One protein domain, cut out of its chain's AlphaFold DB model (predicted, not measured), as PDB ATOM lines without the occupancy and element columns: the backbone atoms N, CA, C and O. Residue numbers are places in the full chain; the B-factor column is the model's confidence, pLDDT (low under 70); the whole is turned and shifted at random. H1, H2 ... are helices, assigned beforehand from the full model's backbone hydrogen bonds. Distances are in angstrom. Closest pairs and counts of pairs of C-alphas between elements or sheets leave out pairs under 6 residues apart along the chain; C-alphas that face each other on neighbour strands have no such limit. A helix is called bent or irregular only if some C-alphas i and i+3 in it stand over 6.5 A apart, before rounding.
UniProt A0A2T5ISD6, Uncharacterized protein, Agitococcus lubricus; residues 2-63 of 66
ATOM      1  N   LYS A   2     368.037 253.551 310.472       59.41
ATOM      2  CA  LYS A   2     369.324 254.266 310.280       59.41
ATOM      3  C   LYS A   2     369.525 254.931 308.898       59.41
ATOM      4  O   LYS A   2     370.183 255.956 308.818       59.41
ATOM      5  N   ILE A   3     368.930 254.389 307.830       72.56
ATOM      6  CA  ILE A   3     369.077 254.906 306.451       72.56
ATOM      7  C   ILE A   3     368.359 256.251 306.247       72.56
ATOM      8  O   ILE A   3     368.875 257.123 305.556       72.56
ATOM      9  N   TYR A   4     367.211 256.464 306.899       75.81
ATOM     10  CA  TYR A   4     366.456 257.718 306.784       75.81
ATOM     11  C   TYR A   4     367.200 258.911 307.404       75.81
ATOM     12  O   TYR A   4     367.104 260.025 306.900       75.81
ATOM     13  N   LEU A   5     367.995 258.664 308.451       71.62
ATOM     14  CA  LEU A   5     368.842 259.677 309.090       71.62
ATOM     15  C   LEU A   5     369.978 260.151 308.172       71.62
ATOM     16  O   LEU A   5     370.271 261.342 308.128       71.62
ATOM     17  N   LEU A   6     370.580 259.240 307.404       69.44
ATOM     18  CA  LEU A   6     371.661 259.576 306.472       69.44
ATOM     19  C   LEU A   6     371.150 260.386 305.271       69.44
ATOM     20  O   LEU A   6     371.808 261.336 304.854       69.44
ATOM     21  N   LEU A   7     369.953 260.067 304.767       70.56
ATOM     22  CA  LEU A   7     369.333 260.795 303.656       70.56
ATOM     23  C   LEU A   7     368.976 262.243 304.046       70.56
ATOM     24  O   LEU A   7     369.208 263.173 303.274       70.56
ATOM     25  N   ALA A   8     368.475 262.446 305.270       67.69
ATOM     26  CA  ALA A   8     368.141 263.771 305.792       67.69
ATOM     27  C   ALA A   8     369.377 264.681 305.938       67.69
ATOM     28  O   ALA A   8     369.293 265.879 305.674       67.69
ATOM     29  N   MET A   9     370.539 264.120 306.292       65.62
ATOM     30  CA  MET A   9     371.787 264.882 306.421       65.62
ATOM     31  C   MET A   9     372.341 265.375 305.077       65.62
ATOM     32  O   MET A   9     372.888 266.474 305.017       65.62
ATOM     33  N   SER A  10     372.165 264.617 303.989       65.50
ATOM     34  CA  SER A  10     372.655 265.014 302.656       65.50
ATOM     35  C   SER A  10     371.877 266.162 302.001       65.50
ATOM     36  O   SER A  10     372.385 266.806 301.089       65.50
ATOM     37  N   LEU A  11     370.660 266.457 302.468       64.31
ATOM     38  CA  LEU A  11     369.824 267.532 301.918       64.31
ATOM     39  C   LEU A  11     370.198 268.925 302.462       64.31
ATOM     40  O   LEU A  11     369.808 269.935 301.884       64.31
ATOM     41  N   LEU A  12     370.986 268.998 303.540       61.97
ATOM     42  CA  LEU A  12     371.364 270.258 304.199       61.97
ATOM     43  C   LEU A  12     372.518 270.999 303.499       61.97
ATOM     44  O   LEU A  12     372.720 272.186 303.742       61.97
ATOM     45  N   THR A  13     373.272 270.340 302.615       60.72
ATOM     46  CA  THR A  13     374.436 270.949 301.943       60.72
ATOM     47  C   THR A  13     374.077 271.743 300.684       60.72
ATOM     48  O   THR A  13     374.936 272.436 300.148       60.72
ATOM     49  N   ALA A  14     372.828 271.677 300.209       57.62
ATOM     50  CA  ALA A  14     372.401 272.346 298.974       57.62
ATOM     51  C   ALA A  14     371.976 273.819 299.163       57.62
ATOM     52  O   ALA A  14     371.913 274.561 298.189       57.62
ATOM     53  N   CYS A  15     371.722 274.280 300.394       59.59
ATOM     54  CA  CYS A  15     371.256 275.653 300.642       59.59
ATOM     55  C   CYS A  15     372.378 276.676 300.909       59.59
ATOM     56  O   CYS A  15     372.097 277.869 301.002       59.59
ATOM     57  N   SER A  16     373.641 276.258 301.044       59.31
ATOM     58  CA  SER A  16     374.724 277.153 301.493       59.31
ATOM     59  C   SER A  16     375.452 277.901 300.368       59.31
ATOM     60  O   SER A  16     376.054 278.942 300.632       59.31
ATOM     61  N   GLN A  17     375.381 277.432 299.115       56.84
ATOM     62  CA  GLN A  17     376.083 278.078 297.994       56.84
ATOM     63  C   GLN A  17     375.535 279.473 297.673       56.84
ATOM     64  O   GLN A  17     376.308 280.397 297.421       56.84
ATOM     65  N   GLN A  18     374.215 279.656 297.737       60.19
ATOM     66  CA  GLN A  18     373.590 280.942 297.425       60.19
ATOM     67  C   GLN A  18     373.924 282.015 298.474       60.19
ATOM     68  O   GLN A  18     374.179 283.164 298.119       60.19
ATOM     69  N   ALA A  19     374.000 281.630 299.751       60.72
ATOM     70  CA  ALA A  19     374.343 282.539 300.843       60.72
ATOM     71  C   ALA A  19     375.785 283.069 300.733       60.72
ATOM     72  O   ALA A  19     376.040 284.248 300.979       60.72
ATOM     73  N   TRP A  20     376.729 282.222 300.316       60.19
ATOM     74  CA  TRP A  20     378.129 282.623 300.137       60.19
ATOM     75  C   TRP A  20     378.317 283.566 298.941       60.19
ATOM     76  O   TRP A  20     379.028 284.569 299.036       60.19
ATOM     77  N   TYR A  21     377.632 283.290 297.830       63.75
ATOM     78  CA  TYR A  21     377.664 284.153 296.649       63.75
ATOM     79  C   TYR A  21     377.081 285.544 296.947       63.75
ATOM     80  O   TYR A  21     377.692 286.561 296.628       63.75
ATOM     81  N   GLN A  22     375.950 285.604 297.656       64.69
ATOM     82  CA  GLN A  22     375.351 286.876 298.076       64.69
ATOM     83  C   GLN A  22     376.255 287.646 299.050       64.69
ATOM     84  O   GLN A  22     376.501 288.835 298.854       64.69
ATOM     85  N   SER A  23     376.823 286.962 300.049       66.25
ATOM     86  CA  SER A  23     377.703 287.586 301.045       66.25
ATOM     87  C   SER A  23     378.954 288.216 300.419       66.25
ATOM     88  O   SER A  23     379.318 289.348 300.752       66.25
ATOM     89  N   THR A  24     379.588 287.515 299.475       68.31
ATOM     90  CA  THR A  24     380.792 288.002 298.781       68.31
ATOM     91  C   THR A  24     380.494 289.199 297.877       68.31
ATOM     92  O   THR A  24     381.254 290.172 297.881       68.31
ATOM     93  N   GLN A  25     379.359 289.194 297.172       71.06
ATOM     94  CA  GLN A  25     378.919 290.343 296.376       71.06
ATOM     95  C   GLN A  25     378.621 291.578 297.235       71.06
ATOM     96  O   GLN A  25     379.033 292.687 296.887       71.06
ATOM     97  N   GLU A  26     377.932 291.412 298.366       72.88
ATOM     98  CA  GLU A  26     377.640 292.520 299.279       72.88
ATOM     99  C   GLU A  26     378.917 293.129 299.865       72.88
ATOM    100  O   GLU A  26     379.055 294.353 299.911       72.88
ATOM    101  N   HIS A  27     379.893 292.293 300.229       76.19
ATOM    102  CA  HIS A  27     381.181 292.765 300.738       76.19
ATOM    103  C   HIS A  27     381.951 293.582 299.698       76.19
ATOM    104  O   HIS A  27     382.449 294.663 300.022       76.19
ATOM    105  N   ALA A  28     382.006 293.121 298.447       76.62
ATOM    106  CA  ALA A  28     382.654 293.860 297.365       76.62
ATOM    107  C   ALA A  28     381.968 295.220 297.107       76.62
ATOM    108  O   ALA A  28     382.639 296.236 296.919       76.62
ATOM    109  N   ARG A  29     380.632 295.284 297.194       77.06
ATOM    110  CA  ARG A  29     379.877 296.546 297.060       77.06
ATOM    111  C   ARG A  29     380.177 297.523 298.193       77.06
ATOM    112  O   ARG A  29     380.387 298.709 297.933       77.06
ATOM    113  N   LEU A  30     380.204 297.040 299.434       81.19
ATOM    114  CA  LEU A  30     380.528 297.859 300.605       81.19
ATOM    115  C   LEU A  30     381.958 298.400 300.538       81.19
ATOM    116  O   LEU A  30     382.203 299.523 300.970       81.19
ATOM    117  N   GLN A  31     382.894 297.635 299.973       81.19
ATOM    118  CA  GLN A  31     384.252 298.117 299.727       81.19
ATOM    119  C   GLN A  31     384.271 299.257 298.703       81.19
ATOM    120  O   GLN A  31     384.887 300.285 298.975       81.19
ATOM    121  N   CYS A  32     383.531 299.145 297.596       82.81
ATOM    122  CA  CYS A  32     383.426 300.237 296.624       82.81
ATOM    123  C   CYS A  32     382.770 301.500 297.202       82.81
ATOM    124  O   CYS A  32     383.168 302.606 296.858       82.81
ATOM    125  N   GLN A  33     381.786 301.361 298.097       79.75
ATOM    126  CA  GLN A  33     381.131 302.506 298.751       79.75
ATOM    127  C   GLN A  33     382.022 303.240 299.759       79.75
ATOM    128  O   GLN A  33     381.696 304.357 300.147       79.75
ATOM    129  N   LYS A  34     383.136 302.632 300.187       82.06
ATOM    130  CA  LYS A  34     384.139 303.291 301.036       82.06
ATOM    131  C   LYS A  34     385.112 304.165 300.241       82.06
ATOM    132  O   LYS A  34     385.914 304.859 300.862       82.06
ATOM    133  N   ALA A  35     385.072 304.126 298.905       77.31
ATOM    134  CA  ALA A  35     385.864 305.029 298.082       77.31
ATOM    135  C   ALA A  35     385.439 306.482 298.350       77.31
ATOM    136  O   ALA A  35     384.252 306.797 298.390       77.31
ATOM    137  N   VAL A  36     386.422 307.356 298.568       70.88
ATOM    138  CA  VAL A  36     386.198 308.772 298.912       70.88
ATOM    139  C   VAL A  36     385.768 309.576 297.681       70.88
ATOM    140  O   VAL A  36     385.047 310.565 297.799       70.88
ATOM    141  N   ASP A  37     386.191 309.135 296.498       82.31
ATOM    142  CA  ASP A  37     385.863 309.757 295.225       82.31
ATOM    143  C   ASP A  37     384.631 309.096 294.579       82.31
ATOM    144  O   ASP A  37     384.575 307.879 294.389       82.31
ATOM    145  N   ILE A  38     383.640 309.914 294.212       77.44
ATOM    146  CA  ILE A  38     382.369 309.472 293.608       77.44
ATOM    147  C   ILE A  38     382.600 308.776 292.254       77.44
ATOM    148  O   ILE A  38     381.881 307.839 291.895       77.44
ATOM    149  N   ASN A  39     383.585 309.228 291.477       82.06
ATOM    150  CA  ASN A  39     383.906 308.673 290.164       82.06
ATOM    151  C   ASN A  39     384.586 307.306 290.322       82.06
ATOM    152  O   ASN A  39     384.231 306.345 289.637       82.06
ATOM    153  N   GLU A  40     385.504 307.190 291.279       79.94
ATOM    154  CA  GLU A  40     386.152 305.926 291.638       79.94
ATOM    155  C   GLU A  40     385.154 304.914 292.224       79.94
ATOM    156  O   GLU A  40     385.143 303.748 291.821       79.94
ATOM    157  N   GLN A  41     384.228 305.377 293.067       82.06
ATOM    158  CA  GLN A  41     383.113 304.581 293.576       82.06
ATOM    159  C   GLN A  41     382.255 304.018 292.434       82.06
ATOM    160  O   GLN A  41     381.939 302.826 292.425       82.06
ATOM    161  N   GLN A  42     381.881 304.847 291.454       80.25
ATOM    162  CA  GLN A  42     381.077 304.404 290.312       80.25
ATOM    163  C   GLN A  42     381.819 303.400 289.431       80.25
ATOM    164  O   GLN A  42     381.220 302.401 289.033       80.25
ATOM    165  N   ARG A  43     383.110 303.618 289.159       83.56
ATOM    166  CA  ARG A  43     383.924 302.668 288.384       83.56
ATOM    167  C   ARG A  43     384.082 301.336 289.105       83.56
ATOM    168  O   ARG A  43     383.915 300.294 288.480       83.56
ATOM    169  N   CYS A  44     384.344 301.371 290.410       82.62
ATOM    170  CA  CYS A  44     384.439 300.176 291.242       82.62
ATOM    171  C   CYS A  44     383.123 299.391 291.201       82.62
ATOM    172  O   CYS A  44     383.121 298.204 290.900       82.62
ATOM    173  N   LEU A  45     381.989 300.072 291.394       81.25
ATOM    174  CA  LEU A  45     380.669 299.450 291.334       81.25
ATOM    175  C   LEU A  45     380.340 298.862 289.954       81.25
ATOM    176  O   LEU A  45     379.790 297.769 289.886       81.25
ATOM    177  N   GLN A  46     380.695 299.546 288.863       80.62
ATOM    178  CA  GLN A  46     380.491 299.050 287.495       80.62
ATOM    179  C   GLN A  46     381.381 297.853 287.140       80.62
ATOM    180  O   GLN A  46     381.013 297.069 286.269       80.62
ATOM    181  N   ALA A  47     382.524 297.698 287.811       81.44
ATOM    182  CA  ALA A  47     383.422 296.565 287.626       81.44
ATOM    183  C   ALA A  47     382.948 295.287 288.346       81.44
ATOM    184  O   ALA A  47     383.515 294.219 288.108       81.44
ATOM    185  N   LEU A  48     381.926 295.358 289.214       78.50
ATOM    186  CA  LEU A  48     381.385 294.165 289.865       78.50
ATOM    187  C   LEU A  48     380.537 293.325 288.895       78.50
ATOM    188  O   LEU A  48     379.624 293.862 288.252       78.50
ATOM    189  N   PRO A  49     380.736 291.994 288.867       67.00
ATOM    190  CA  PRO A  49     379.787 291.092 288.227       67.00
ATOM    191  C   PRO A  49     378.437 291.218 288.957       67.00
ATOM    192  O   PRO A  49     378.391 291.209 290.185       67.00
ATOM    193  N   ASP A  50     377.346 291.403 288.209       66.69
ATOM    194  CA  ASP A  50     375.973 291.638 288.704       66.69
ATOM    195  C   ASP A  50     375.652 293.029 289.299       66.69
ATOM    196  O   ASP A  50     374.729 293.175 290.107       66.69
ATOM    197  N   TYR A  51     376.328 294.105 288.878       64.38
ATOM    198  CA  TYR A  51     375.894 295.460 289.267       64.38
ATOM    199  C   TYR A  51     374.543 295.880 288.650       64.38
ATOM    200  O   TYR A  51     373.748 296.584 289.279       64.38
ATOM    201  N   GLN A  52     374.259 295.436 287.423       66.31
ATOM    202  CA  GLN A  52     373.046 295.797 286.686       66.31
ATOM    203  C   GLN A  52     371.730 295.315 287.339       66.31
ATOM    204  O   GLN A  52     370.836 296.148 287.519       66.31
ATOM    205  N   PRO A  53     371.593 294.041 287.759       68.62
ATOM    206  CA  PRO A  53     370.395 293.588 288.469       68.62
ATOM    207  C   PRO A  53     370.221 294.284 289.828       68.62
ATOM    208  O   PRO A  53     369.100 294.603 290.208       68.62
ATOM    209  N   TYR A  54     371.308 294.630 290.531       64.31
ATOM    210  CA  TYR A  54     371.232 295.431 291.762       64.31
ATOM    211  C   TYR A  54     370.687 296.846 291.515       64.31
ATOM    212  O   TYR A  54     369.858 297.342 292.279       64.31
ATOM    213  N   GLN A  55     371.123 297.500 290.434       66.44
ATOM    214  CA  GLN A  55     370.587 298.796 290.008       66.44
ATOM    215  C   GLN A  55     369.084 298.722 289.712       66.44
ATOM    216  O   GLN A  55     368.352 299.637 290.087       66.44
ATOM    217  N   GLN A  56     368.620 297.650 289.066       69.88
ATOM    218  CA  GLN A  56     367.193 297.423 288.820       69.88
ATOM    219  C   GLN A  56     366.429 297.201 290.124       69.88
ATOM    220  O   GLN A  56     365.510 297.966 290.399       69.88
ATOM    221  N   GLN A  57     366.893 296.293 290.983       67.12
ATOM    222  CA  GLN A  57     366.272 296.021 292.280       67.12
ATOM    223  C   GLN A  57     366.172 297.287 293.145       67.12
ATOM    224  O   GLN A  57     365.156 297.549 293.782       67.12
ATOM    225  N   ARG A  58     367.207 298.136 293.135       65.75
ATOM    226  CA  ARG A  58     367.188 299.429 293.829       65.75
ATOM    227  C   ARG A  58     366.215 300.433 293.227       65.75
ATOM    228  O   ARG A  58     365.647 301.203 293.988       65.75
ATOM    229  N   LYS A  59     366.040 300.456 291.905       68.69
ATOM    230  CA  LYS A  59     365.043 301.310 291.238       68.69
ATOM    231  C   LYS A  59     363.622 300.839 291.537       68.69
ATOM    232  O   LYS A  59     362.761 301.673 291.780       68.69
ATOM    233  N   GLU A  60     363.411 299.527 291.587       67.75
ATOM    234  CA  GLU A  60     362.139 298.911 291.978       67.75
ATOM    235  C   GLU A  60     361.801 299.203 293.449       67.75
ATOM    236  O   GLU A  60     360.660 299.523 293.764       67.75
ATOM    237  N   LEU A  61     362.803 299.187 294.338       66.94
ATOM    238  CA  LEU A  61     362.668 299.548 295.758       66.94
ATOM    239  C   LEU A  61     362.610 301.068 296.019       66.94
ATOM    240  O   LEU A  61     362.189 301.477 297.095       66.94
ATOM    241  N   ALA A  62     363.068 301.904 295.080       64.69
ATOM    242  CA  ALA A  62     363.046 303.370 295.176       64.69
ATOM    243  C   ALA A  62     361.804 304.005 294.525       64.69
ATOM    244  O   ALA A  62     361.698 305.232 294.493       64.69
ATOM    245  N   LEU A  63     360.865 303.198 294.020       50.91
ATOM    246  CA  LEU A  63     359.511 303.670 293.748       50.91
ATOM    247  C   LEU A  63     358.879 304.099 295.081       50.91
ATOM    248  O   LEU A  63     358.918 303.319 296.036       50.91
TER     249      LEU A  63
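This is residues 2 to 63 of the 66 residues of an uncharacterized protein of Agitococcus lubricus (UniProt A0A2T5ISD6). A long, thin helical arm, H1 running on almost in line into H2, ends in a small head where H3 folds back beside the last turns of H2, and a short helix, H4, sticks out sideways from that head with its residues 52 to 61. The arm makes the length: residues 2 to 24 stand free, and the parts come together at the far end of H2 alone, in the helical hairpin of H2 and H3. The printed part has 62 residues with four named helices, H1, H2, H3 and H4 along the chain, and no named strand, and its class is all helix. The whole is extended, with a radius of gyration of the C-alphas of 18.1 A, and the C-alphas span 60 by 26 by 15 A along their three main axes.

H1 is residues 2 to 13, Lys 2 to Thr 13, and begins at C-alpha 2 at (369.324, 254.266, 310.280); it measures 19.3 A from first to last C-alpha. It is neither bent nor irregular, but only just: C-alphas 10 and 13 are 6.2 A apart. H2 is residues 16 to 33, Ser 16 to Gln 33, the longest helix with 18 residues and 26.3 A from first to last C-alpha; it ends at C-alpha 33 at (381.131, 302.506, 298.751). H3 is residues 38 to 46, Ile 38 to Gln 46, and measures 12.2 A from first to last C-alpha. H4 is residues 51 to 61, Tyr 51 to Leu 61, and measures 15.3 A from first to last C-alpha, ending at C-alpha 61 at (362.668, 299.548, 295.758).

H1 and H2 meet only through their link, and H1 touches no helix. H2 touches H3 with its residues 29 to 33 alone, with 6 pairs of C-alphas within 8 A. The closest C-alphas of the two are those of Cys 32 and Gln 41, 5.3 A apart. Their lines stand at a shallow tilt of 21 degrees and they run opposite ways, as a helical hairpin, with their centres 16.8 A apart. H3 and H4 are close but not clearly touching, with 1 pair of C-alphas within 8 A, those of Leu 45 and Tyr 51, 6.6 A apart. Their lines are about perpendicular, at 74 degrees, and their centres are 15.9 A apart. H4 touches no helix; H1 and H3, H1 and H4, and H2 and H4 are apart. In H2, H3 and H4 every O i to N i+4 pair is within hydrogen-bond range, while in H1 4 of 8 such pairs are, beside 4 of 9 O i to N i+3 pairs.

The two C-alphas farthest apart are those of Lys 2 and Asp 37, at 59.8 A, and the first and last printed C-alphas, those of Lys 2 and Leu 63, are 53.0 A apart. The printed part runs from residue 2 to residue 63 of a chain of 66 residues and has no cut. The links from H1 to H2, with 2 residues, and from H2 to H3 and H3 to H4, with 4 residues each, are tight, and no link is long. Residues 52 to 63, of which 52 to 61 belong to H4, stand free at the other end of the printed part from the free residues 2 to 24. The mean pLDDT of the printed part is 70.5, and 34 residues are under 70: residue 2, residue 6, residues 8 to 24 and residues 49 to 63. The mean pLDDT is 67 in H1, 70 in H2, 81 in H3 and 67 in H4.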